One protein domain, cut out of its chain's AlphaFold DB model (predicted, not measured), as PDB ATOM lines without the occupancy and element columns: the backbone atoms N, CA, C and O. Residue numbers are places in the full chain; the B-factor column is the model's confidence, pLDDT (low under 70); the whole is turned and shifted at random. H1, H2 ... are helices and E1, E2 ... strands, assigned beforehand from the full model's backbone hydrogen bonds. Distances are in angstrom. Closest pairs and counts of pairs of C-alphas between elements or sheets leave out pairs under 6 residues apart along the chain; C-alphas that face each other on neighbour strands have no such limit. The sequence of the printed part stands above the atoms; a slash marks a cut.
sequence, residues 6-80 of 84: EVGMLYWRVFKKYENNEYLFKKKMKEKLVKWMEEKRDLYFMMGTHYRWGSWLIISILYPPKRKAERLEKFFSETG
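AT A GLANCE: This is residues 6 to 80 of the 84 residues of an uncharacterized protein of Thermoplasmata archaeon (UniProt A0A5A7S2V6). The printed part has three arms and no common core: a helical hairpin of H1 and H2, a two-stranded hairpin of E1 and E2 that sticks out from the end of H2, and a short helix H3 that stands free. It has 75 residues, with the named elements in the order H1, H2, E1, E2, H3; the sheet is the antiparallel pair E1 - E2, and the class is mixed, helices and strands. The whole is extended, with a radius of gyration of the C-alphas of 18.6 A, and flat, spanning 57 by 42 by 16 A.

IN THESE COORDINATES: H1, residues 6 to 18, begins at C-alpha 6 (-7.361, 27.983, 8.466) and is 18.3 A long. H2, residues 22 to 40, is the longest helix, 26.0 A, and ends at C-alpha 40 (7.601, 26.913, 7.964). E1 is residues 44 to 50, 18.8 A, and E2 is residues 55 to 62, 20.6 A. H3, residues 70 to 78, 12.6 A, ends at C-alpha 78 (19.867, 12.623, -10.807).

HOW THE PARTS SIT: H1 and H2 touch, the closest C-alphas being those of Tyr 18 and Phe 25, 5.5 A apart. They run opposite ways at a tilt of 38 degrees, only just steep. Every O i to N i+4 pair is within hydrogen-bond range in H1, 14 of 15 in H2 and 4 of 5 in H3. H2 and E2 are apart. E1 and E2 are antiparallel at 150 degrees; N 44 and O 62, 2.8 A, and N 50 and O 55, 2.9 A, are within hydrogen-bond range. H3 touches no helix, and E1 and H3 are apart.

THE WHOLE: The C-alphas farthest apart, of Asn 20 and Gly 80, are 58.4 A from each other. The printed part has no cut and no long link. Residues 68 to 80 stand free; pLDDT is under 70 at residues 50 to 54, 56, 60 and 67 to 80.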
ATOM      1  N   GLU A   6      -8.429  28.178   7.480       79.88
ATOM      2  CA  GLU A   6      -7.361  27.983   8.466       79.88
ATOM      3  C   GLU A   6      -7.094  29.240   9.309       79.88
ATOM      4  O   GLU A   6      -6.946  29.147  10.532       79.88
ATOM      5  N   VAL A   7      -7.087  30.422   8.683       82.25
ATOM      6  CA  VAL A   7      -6.918  31.710   9.374       82.25
ATOM      7  C   VAL A   7      -8.131  31.994  10.250       82.25
ATOM      8  O   VAL A   7      -7.971  32.405  11.401       82.25
ATOM      9  N   GLY A   8      -9.331  31.692   9.749       84.38
ATOM     10  CA  GLY A   8     -10.563  31.742  10.533       84.38
ATOM     11  C   GLY A   8     -10.471  30.863  11.783       84.38
ATOM     12  O   GLY A   8     -10.634  31.343  12.902       84.38
ATOM     13  N   MET A   9     -10.116  29.587  11.639       87.06
ATOM     14  CA  MET A   9      -9.951  28.678  12.781       87.06
ATOM     15  C   MET A   9      -8.889  29.156  13.783       87.06
ATOM     16  O   MET A   9      -9.077  29.023  14.998       87.06
ATOM     17  N   LEU A  10      -7.776  29.717  13.301       87.12
ATOM     18  CA  LEU A  10      -6.751  30.304  14.161       87.12
ATOM     19  C   LEU A  10      -7.306  31.502  14.941       87.12
ATOM     20  O   LEU A  10      -7.095  31.568  16.154       87.12
ATOM     21  N   TYR A  11      -8.048  32.388  14.272       87.56
ATOM     22  CA  TYR A  11      -8.719  33.530  14.888       87.56
ATOM     23  C   TYR A  11      -9.592  33.077  16.055       87.56
ATOM     24  O   TYR A  11      -9.352  33.498  17.183       87.56
ATOM     25  N   TRP A  12     -10.520  32.143  15.826       87.56
ATOM     26  CA  TRP A  12     -11.430  31.654  16.868       87.56
ATOM     27  C   TRP A  12     -10.688  31.032  18.060       87.56
ATOM     28  O   TRP A  12     -11.042  31.285  19.213       87.56
ATOM     29  N   ARG A  13      -9.612  30.263  17.820       88.06
ATOM     30  CA  ARG A  13      -8.802  29.679  18.909       88.06
ATOM     31  C   ARG A  13      -8.073  30.727  19.739       88.06
ATOM     32  O   ARG A  13      -7.966  30.566  20.953       88.06
ATOM     33  N   VAL A  14      -7.492  31.742  19.098       88.00
ATOM     34  CA  VAL A  14      -6.755  32.795  19.811       88.00
ATOM     35  C   VAL A  14      -7.738  33.737  20.502       88.00
ATOM     36  O   VAL A  14      -7.487  34.123  21.639       88.00
ATOM     37  N   PHE A  15      -8.882  34.019  19.876       87.06
ATOM     38  CA  PHE A  15      -9.941  34.859  20.425       87.06
ATOM     39  C   PHE A  15     -10.485  34.256  21.717       87.06
ATOM     40  O   PHE A  15     -10.373  34.880  22.763       87.06
ATOM     41  N   LYS A  16     -10.887  32.977  21.701       88.44
ATOM     42  CA  LYS A  16     -11.344  32.260  22.906       88.44
ATOM     43  C   LYS A  16     -10.319  32.258  24.052       88.44
ATOM     44  O   LYS A  16     -10.684  32.101  25.210       88.44
ATOM     45  N   LYS A  17      -9.023  32.383  23.746       86.25
ATOM     46  CA  LYS A  17      -7.948  32.354  24.749       86.25
ATOM     47  C   LYS A  17      -7.585  33.741  25.297       86.25
ATOM     48  O   LYS A  17      -7.046  33.818  26.397       86.25
ATOM     49  N   TYR A  18      -7.833  34.807  24.538       86.38
ATOM     50  CA  TYR A  18      -7.362  36.165  24.841       86.38
ATOM     51  C   TYR A  18      -8.450  37.239  24.678       86.38
ATOM     52  O   TYR A  18      -8.121  38.406  24.494       86.38
ATOM     53  N   GLU A  19      -9.725  36.859  24.769       78.00
ATOM     54  CA  GLU A  19     -10.902  37.721  24.572       78.00
ATOM     55  C   GLU A  19     -10.842  39.031  25.377       78.00
ATOM     56  O   GLU A  19     -11.161  40.095  24.860       78.00
ATOM     57  N   ASN A  20     -10.313  38.979  26.603       83.12
ATOM     58  CA  ASN A  20     -10.204  40.139  27.494       83.12
ATOM     59  C   ASN A  20      -8.947  41.006  27.276       83.12
ATOM     60  O   ASN A  20      -8.721  41.953  28.027       83.12
ATOM     61  N   ASN A  21      -8.082  40.685  26.306       86.62
ATOM     62  CA  ASN A  21      -6.863  41.452  26.043       86.62
ATOM     63  C   ASN A  21      -6.547  41.535  24.542       86.62
ATOM     64  O   ASN A  21      -5.791  40.732  23.983       86.62
ATOM     65  N   GLU A  22      -7.093  42.572  23.904       84.94
ATOM     66  CA  GLU A  22      -6.970  42.831  22.468       84.94
ATOM     67  C   GLU A  22      -5.510  42.968  21.998       84.94
ATOM     68  O   GLU A  22      -5.135  42.468  20.933       84.94
ATOM     69  N   TYR A  23      -4.653  43.603  22.807       88.50
ATOM     70  CA  TYR A  23      -3.236  43.764  22.483       88.50
ATOM     71  C   TYR A  23      -2.531  42.405  22.393       88.50
ATOM     72  O   TYR A  23      -1.816  42.117  21.426       88.50
ATOM     73  N   LEU A  24      -2.768  41.535  23.380       87.69
ATOM     74  CA  LEU A  24      -2.178  40.199  23.409       87.69
ATOM     75  C   LEU A  24      -2.730  39.314  22.288       87.69
ATOM     76  O   LEU A  24      -1.968  38.564  21.674       87.69
ATOM     77  N   PHE A  25      -4.026  39.442  21.991       87.94
ATOM     78  CA  PHE A  25      -4.682  38.777  20.871       87.94
ATOM     79  C   PHE A  25      -4.008  39.134  19.538       87.94
ATOM     80  O   PHE A  25      -3.525  38.240  18.837       87.94
ATOM     81  N   LYS A  26      -3.881  40.431  19.219       85.75
ATOM     82  CA  LYS A  26      -3.238  40.912  17.982       85.75
ATOM     83  C   LYS A  26      -1.788  40.444  17.877       85.75
ATOM     84  O   LYS A  26      -1.370  39.949  16.828       85.75
ATOM     85  N   LYS A  27      -1.029  40.535  18.975       89.69
ATOM     86  CA  LYS A  27       0.365  40.076  19.021       89.69
ATOM     87  C   LYS A  27       0.474  38.575  18.743       89.69
ATOM     88  O   LYS A  27       1.273  38.166  17.903       89.69
ATOM     89  N   LYS A  28      -0.350  37.753  19.401       87.81
ATOM     90  CA  LYS A  28      -0.333  36.293  19.237       87.81
ATOM     91  C   LYS A  28      -0.841  35.840  17.877       87.81
ATOM     92  O   LYS A  28      -0.300  34.873  17.346       87.81
ATOM     93  N   MET A  29      -1.826  36.529  17.308       87.81
ATOM     94  CA  MET A  29      -2.268  36.287  15.936       87.81
ATOM     95  C   MET A  29      -1.137  36.557  14.948       87.81
ATOM     96  O   MET A  29      -0.812  35.680  14.154       87.81
ATOM     97  N   LYS A  30      -0.476  37.718  15.042       86.75
ATOM     98  CA  LYS A  30       0.649  38.060  14.160       86.75
ATOM     99  C   LYS A  30       1.806  37.070  14.301       86.75
ATOM    100  O   LYS A  30       2.308  36.586  13.294       86.75
ATOM    101  N   GLU A  31       2.186  36.719  15.531       87.50
ATOM    102  CA  GLU A  31       3.213  35.703  15.790       87.50
ATOM    103  C   GLU A  31       2.830  34.345  15.190       87.50
ATOM    104  O   GLU A  31       3.635  33.731  14.508       87.50
ATOM    105  N   LYS A  32       1.613  33.848  15.419       84.88
ATOM    106  CA  LYS A  32       1.236  32.509  14.949       84.88
ATOM    107  C   LYS A  32       0.968  32.431  13.460       84.88
ATOM    108  O   LYS A  32       1.140  31.358  12.907       84.88
ATOM    109  N   LEU A  33       0.504  33.510  12.844       84.56
ATOM    110  CA  LEU A  33       0.167  33.516  11.431       84.56
ATOM    111  C   LEU A  33       1.398  33.871  10.595       84.56
ATOM    112  O   LEU A  33       1.869  33.051   9.817       84.56
ATOM    113  N   VAL A  34       1.966  35.060  10.806       82.38
ATOM    114  CA  VAL A  34       3.047  35.591   9.960       82.38
ATOM    115  C   VAL A  34       4.338  34.813  10.172       82.38
ATOM    116  O   VAL A  34       4.897  34.300   9.211       82.38
ATOM    117  N   LYS A  35       4.770  34.643  11.430       84.12
ATOM    118  CA  LYS A  35       6.025  33.939  11.731       84.12
ATOM    119  C   LYS A  35       5.965  32.473  11.302       84.12
ATOM    120  O   LYS A  35       6.939  31.935  10.800       84.12
ATOM    121  N   TRP A  36       4.816  31.819  11.473       84.00
ATOM    122  CA  TRP A  36       4.648  30.432  11.037       84.00
ATOM    123  C   TRP A  36       4.687  30.297   9.514       84.00
ATOM    124  O   TRP A  36       5.362  29.400   9.014       84.00
ATOM    125  N   MET A  37       4.003  31.181   8.782       80.31
ATOM    126  CA  MET A  37       4.058  31.182   7.320       80.31
ATOM    127  C   MET A  37       5.486  31.436   6.831       80.31
ATOM    128  O   MET A  37       5.990  30.664   6.027       80.31
ATOM    129  N   GLU A  38       6.167  32.439   7.384       80.62
ATOM    130  CA  GLU A  38       7.535  32.801   7.007       80.62
ATOM    131  C   GLU A  38       8.563  31.708   7.348       80.62
ATOM    132  O   GLU A  38       9.431  31.385   6.539       80.62
ATOM    133  N   GLU A  39       8.483  31.090   8.528       82.06
ATOM    134  CA  GLU A  39       9.487  30.119   8.979       82.06
ATOM    135  C   GLU A  39       9.234  28.693   8.488       82.06
ATOM    136  O   GLU A  39      10.178  27.906   8.402       82.06
ATOM    137  N   LYS A  40       7.977  28.315   8.219       79.62
ATOM    138  CA  LYS A  40       7.601  26.913   7.964       79.62
ATOM    139  C   LYS A  40       7.045  26.650   6.576       79.62
ATOM    140  O   LYS A  40       6.972  25.476   6.208       79.62
ATOM    141  N   ARG A  41       6.635  27.669   5.822       81.62
ATOM    142  CA  ARG A  41       5.997  27.503   4.510       81.62
ATOM    143  C   ARG A  41       6.745  28.279   3.433       81.62
ATOM    144  O   ARG A  41       7.356  29.302   3.714       81.62
ATOM    145  N   ASP A  42       6.686  27.775   2.210       79.38
ATOM    146  CA  ASP A  42       7.141  28.506   1.028       79.38
ATOM    147  C   ASP A  42       5.906  29.073   0.330       79.38
ATOM    148  O   ASP A  42       5.022  28.309  -0.049       79.38
ATOM    149  N   LEU A  43       5.805  30.401   0.217       79.50
ATOM    150  CA  LEU A  43       4.663  31.056  -0.425       79.50
ATOM    151  C   LEU A  43       4.891  31.148  -1.934       79.50
ATOM    152  O   LEU A  43       5.811  31.821  -2.393       79.50
ATOM    153  N   TYR A  44       4.000  30.527  -2.698       79.88
ATOM    154  CA  TYR A  44       3.955  30.606  -4.150       79.88
ATOM    155  C   TYR A  44       2.674  31.306  -4.588       79.88
ATOM    156  O   TYR A  44       1.567  30.861  -4.285       79.88
ATOM    157  N   PHE A  45       2.830  32.384  -5.345       80.38
ATOM    158  CA  PHE A  45       1.724  33.064  -6.006       80.38
ATOM    159  C   PHE A  45       1.633  32.543  -7.438       80.38
ATOM    160  O   PHE A  45       2.537  32.777  -8.240       80.38
ATOM    161  N   MET A  46       0.560  31.825  -7.773       75.50
ATOM    162  CA  MET A  46       0.300  31.476  -9.166       75.50
ATOM    163  C   MET A  46      -0.371  32.669  -9.832       75.50
ATOM    164  O   MET A  46      -1.550  32.959  -9.621       75.50
ATOM    165  N   MET A  47       0.424  33.376 -10.622       79.00
ATOM    166  CA  MET A  47      -0.023  34.470 -11.467       79.00
ATOM    167  C   MET A  47      -0.525  33.893 -12.788       79.00
ATOM    168  O   MET A  47       0.134  33.044 -13.385       79.00
ATOM    169  N   GLY A  48      -1.652  34.385 -13.280       72.31
ATOM    170  CA  GLY A  48      -2.041  34.197 -14.669       72.31
ATOM    171  C   GLY A  48      -2.410  35.518 -15.314       72.31
ATOM    172  O   GLY A  48      -2.610  36.537 -14.658       72.31
ATOM    173  N   THR A  49      -2.469  35.510 -16.633       74.94
ATOM    174  CA  THR A  49      -2.796  36.689 -17.428       74.94
ATOM    175  C   THR A  49      -4.256  36.643 -17.834       74.94
ATOM    176  O   THR A  49      -4.714  35.662 -18.426       74.94
ATOM    177  N   HIS A  50      -4.992  37.722 -17.579       66.31
ATOM    178  CA  HIS A  50      -6.319  37.857 -18.152       66.31
ATOM    179  C   HIS A  50      -6.184  38.217 -19.641       66.31
ATOM    180  O   HIS A  50      -5.862  39.350 -19.994       66.31
ATOM    181  N   TYR A  51      -6.472  37.247 -20.518       61.25
ATOM    182  CA  TYR A  51      -6.313  37.347 -21.983       61.25
ATOM    183  C   TYR A  51      -6.989  38.574 -22.626       61.25
ATOM    184  O   TYR A  51      -6.580  39.026 -23.687       61.25
ATOM    185  N   ARG A  52      -8.016  39.143 -21.981       64.19
ATOM    186  CA  ARG A  52      -8.844  40.211 -22.553       64.19
ATOM    187  C   ARG A  52      -8.335  41.631 -22.270       64.19
ATOM    188  O   ARG A  52      -8.721  42.541 -22.993       64.19
ATOM    189  N   TRP A  53      -7.482  41.825 -21.256       66.31
ATOM    190  CA  TRP A  53      -7.026  43.162 -20.831       66.31
ATOM    191  C   TRP A  53      -5.529  43.272 -20.510       66.31
ATOM    192  O   TRP A  53      -5.085  44.331 -20.078       66.31
ATOM    193  N   GLY A  54      -4.737  42.210 -20.707       64.00
ATOM    194  CA  GLY A  54      -3.289  42.247 -20.453       64.00
ATOM    195  C   GLY A  54      -2.919  42.474 -18.981       64.00
ATOM    196  O   GLY A  54      -1.770  42.779 -18.673       64.00
ATOM    197  N   SER A  55      -3.881  42.338 -18.066       71.81
ATOM    198  CA  SER A  55      -3.668  42.483 -16.632       71.81
ATOM    199  C   SER A  55      -3.231  41.160 -16.006       71.81
ATOM    200  O   SER A  55      -3.713  40.074 -16.353       71.81
ATOM    201  N   TRP A  56      -2.298  41.265 -15.066       66.38
ATOM    202  CA  TRP A  56      -1.851  40.155 -14.239       66.38
ATOM    203  C   TRP A  56      -2.871  39.914 -13.125       66.38
ATOM    204  O   TRP A  56      -3.203  40.827 -12.371       66.38
ATOM    205  N   LEU A  57      -3.367  38.687 -13.024       76.25
ATOM    206  CA  LEU A  57      -4.294  38.238 -11.993       76.25
ATOM    207  C   LEU A  57      -3.606  37.165 -11.147       76.25
ATOM    208  O   LEU A  57      -3.121  36.167 -11.675       76.25
ATOM    209  N   ILE A  58      -3.594  37.341  -9.828       73.31
ATOM    210  CA  ILE A  58      -3.215  36.263  -8.911       73.31
ATOM    211  C   ILE A  58      -4.373  35.262  -8.900       73.31
ATOM    212  O   ILE A  58      -5.462  35.581  -8.427       73.31
ATOM    213  N   ILE A  59      -4.148  34.071  -9.451       76.75
ATOM    214  CA  ILE A  59      -5.164  33.017  -9.573       76.75
ATOM    215  C   ILE A  59      -5.218  32.182  -8.295       76.75
ATOM    216  O   ILE A  59      -6.302  31.813  -7.845       76.75
ATOM    217  N   SER A  60      -4.065  31.882  -7.697       69.44
ATOM    218  CA  SER A  60      -4.009  31.096  -6.465       69.44
ATOM    219  C   SER A  60      -2.773  31.403  -5.623       69.44
ATOM    220  O   SER A  60      -1.763  31.922  -6.106       69.44
ATOM    221  N   ILE A  61      -2.874  31.072  -4.336       77.56
ATOM    222  CA  ILE A  61      -1.794  31.154  -3.354       77.56
ATOM    223  C   ILE A  61      -1.569  29.735  -2.833       77.56
ATOM    224  O   ILE A  61      -2.494  29.099  -2.335       77.56
ATOM    225  N   LEU A  62      -0.348  29.227  -2.965       78.81
ATOM    226  CA  LEU A  62       0.059  27.904  -2.498       78.81
ATOM    227  C   LEU A  62       1.128  28.064  -1.418       78.81
ATOM    228  O   LEU A  62       2.129  28.738  -1.637       78.81
ATOM    229  N   TYR A  63       0.938  27.416  -0.268       77.31
ATOM    230  CA  TYR A  63       1.871  27.471   0.866       77.31
ATOM    231  C   TYR A  63       2.306  26.067   1.342       77.31
ATOM    232  O   TYR A  63       2.024  25.665   2.476       77.31
ATOM    233  N   PRO A  64       2.986  25.258   0.504       81.12
ATOM    234  CA  PRO A  64       3.522  23.965   0.924       81.12
ATOM    235  C   PRO A  64       4.503  24.093   2.109       81.12
ATOM    236  O   PRO A  64       5.114  25.144   2.319       81.12
ATOM    237  N   PRO A  65       4.668  23.031   2.925       80.12
ATOM    238  CA  PRO A  65       5.703  23.002   3.959       80.12
ATOM    239  C   PRO A  65       7.085  23.191   3.335       80.12
ATOM    240  O   PRO A  65       7.379  22.544   2.328       80.12
ATOM    241  N   LYS A  66       7.929  24.006   3.980       73.50
ATOM    242  CA  LYS A  66       9.333  24.194   3.604       73.50
ATOM    243  C   LYS A  66      10.009  22.839   3.485       73.50
ATOM    244  O   LYS A  66      10.204  22.134   4.479       73.50
ATOM    245  N   ARG A  67      10.333  22.443   2.255       66.88
ATOM    246  CA  ARG A  67      11.116  21.234   2.005       66.88
ATOM    247  C   ARG A  67      12.566  21.581   2.324       66.88
ATOM    248  O   ARG A  67      13.064  22.603   1.865       66.88
ATOM    249  N   LYS A  68      13.259  20.746   3.106       60.59
ATOM    250  CA  LYS A  68      14.719  20.866   3.229       60.59
ATOM    251  C   LYS A  68      15.304  20.820   1.812       60.59
ATOM    252  O   LYS A  68      15.008  19.879   1.072       60.59
ATOM    253  N   ALA A  69      16.093  21.835   1.455       56.44
ATOM    254  CA  ALA A  69      16.686  22.016   0.127       56.44
ATOM    255  C   ALA A  69      17.443  20.771  -0.387       56.44
ATOM    256  O   ALA A  69      17.532  20.567  -1.594       56.44
ATOM    257  N   GLU A  70      17.864  19.875   0.514       55.97
ATOM    258  CA  GLU A  70      18.524  18.599   0.205       55.97
ATOM    259  C   GLU A  70      17.828  17.736  -0.859       55.97
ATOM    260  O   GLU A  70      18.497  16.963  -1.540       55.97
ATOM    261  N   ARG A  71      16.494  17.805  -1.005       53.78
ATOM    262  CA  ARG A  71      15.784  16.943  -1.971       53.78
ATOM    263  C   ARG A  71      15.791  17.500  -3.397       53.78
ATOM    264  O   ARG A  71      15.714  16.714  -4.334       53.78
ATOM    265  N   LEU A  72      15.859  18.821  -3.569       54.16
ATOM    266  CA  LEU A  72      15.811  19.440  -4.897       54.16
ATOM    267  C   LEU A  72      17.165  19.346  -5.606       54.16
ATOM    268  O   LEU A  72      17.189  18.977  -6.774       54.16
ATOM    269  N   GLU A  73      18.279  19.562  -4.900       59.25
ATOM    270  CA  GLU A  73      19.619  19.384  -5.485       59.25
ATOM    271  C   GLU A  73      19.860  17.943  -5.945       59.25
ATOM    272  O   GLU A  73      20.336  17.728  -7.056       59.25
ATOM    273  N   LYS A  74      19.431  16.951  -5.147       55.00
ATOM    274  CA  LYS A  74      19.493  15.533  -5.540       55.00
ATOM    275  C   LYS A  74      18.670  15.240  -6.793       55.00
ATOM    276  O   LYS A  74      19.158  14.569  -7.695       55.00
ATOM    277  N   PHE A  75      17.467  15.806  -6.891       51.28
ATOM    278  CA  PHE A  75      16.594  15.620  -8.049       51.28
ATOM    279  C   PHE A  75      17.208  16.190  -9.340       51.28
ATOM    280  O   PHE A  75      17.156  15.530 -10.374       51.28
ATOM    281  N   PHE A  76      17.846  17.367  -9.286       54.69
ATOM    282  CA  PHE A  76      18.550  17.941 -10.443       54.69
ATOM    283  C   PHE A  76      19.879  17.235 -10.749       54.69
ATOM    284  O   PHE A  76      20.241  17.126 -11.917       54.69
ATOM    285  N   SER A  77      20.581  16.695  -9.744       56.47
ATOM    286  CA  SER A  77      21.782  15.875  -9.975       56.47
ATOM    287  C   SER A  77      21.472  14.505 -10.589       56.47
ATOM    288  O   SER A  77      22.276  13.982 -11.351       56.47
ATOM    289  N   GLU A  78      20.301  13.930 -10.290       56.50
ATOM    290  CA  GLU A  78      19.867  12.623 -10.807       56.50
ATOM    291  C   GLU A  78      19.219  12.720 -12.200       56.50
ATOM    292  O   GLU A  78      19.222  11.745 -12.946       56.50
ATOM    293  N   THR A  79      18.687  13.890 -12.571       54.44
ATOM    294  CA  THR A  79      18.047  14.136 -13.880       54.44
ATOM    295  C   THR A  79      18.914  14.950 -14.844       54.44
ATOM    296  O   THR A  79      18.472  15.264 -15.949       54.44
ATOM    297  N   GLY A  80      20.162  15.251 -14.465       46.84
ATOM    298  CA  GLY A  80      21.168  15.814 -15.359       46.84
ATOM    299  C   GLY A  80      21.377  14.901 -16.568       46.84
ATOM    300  O   GLY A  80      21.874  13.785 -16.437       46.84
TER     301      GLY A  80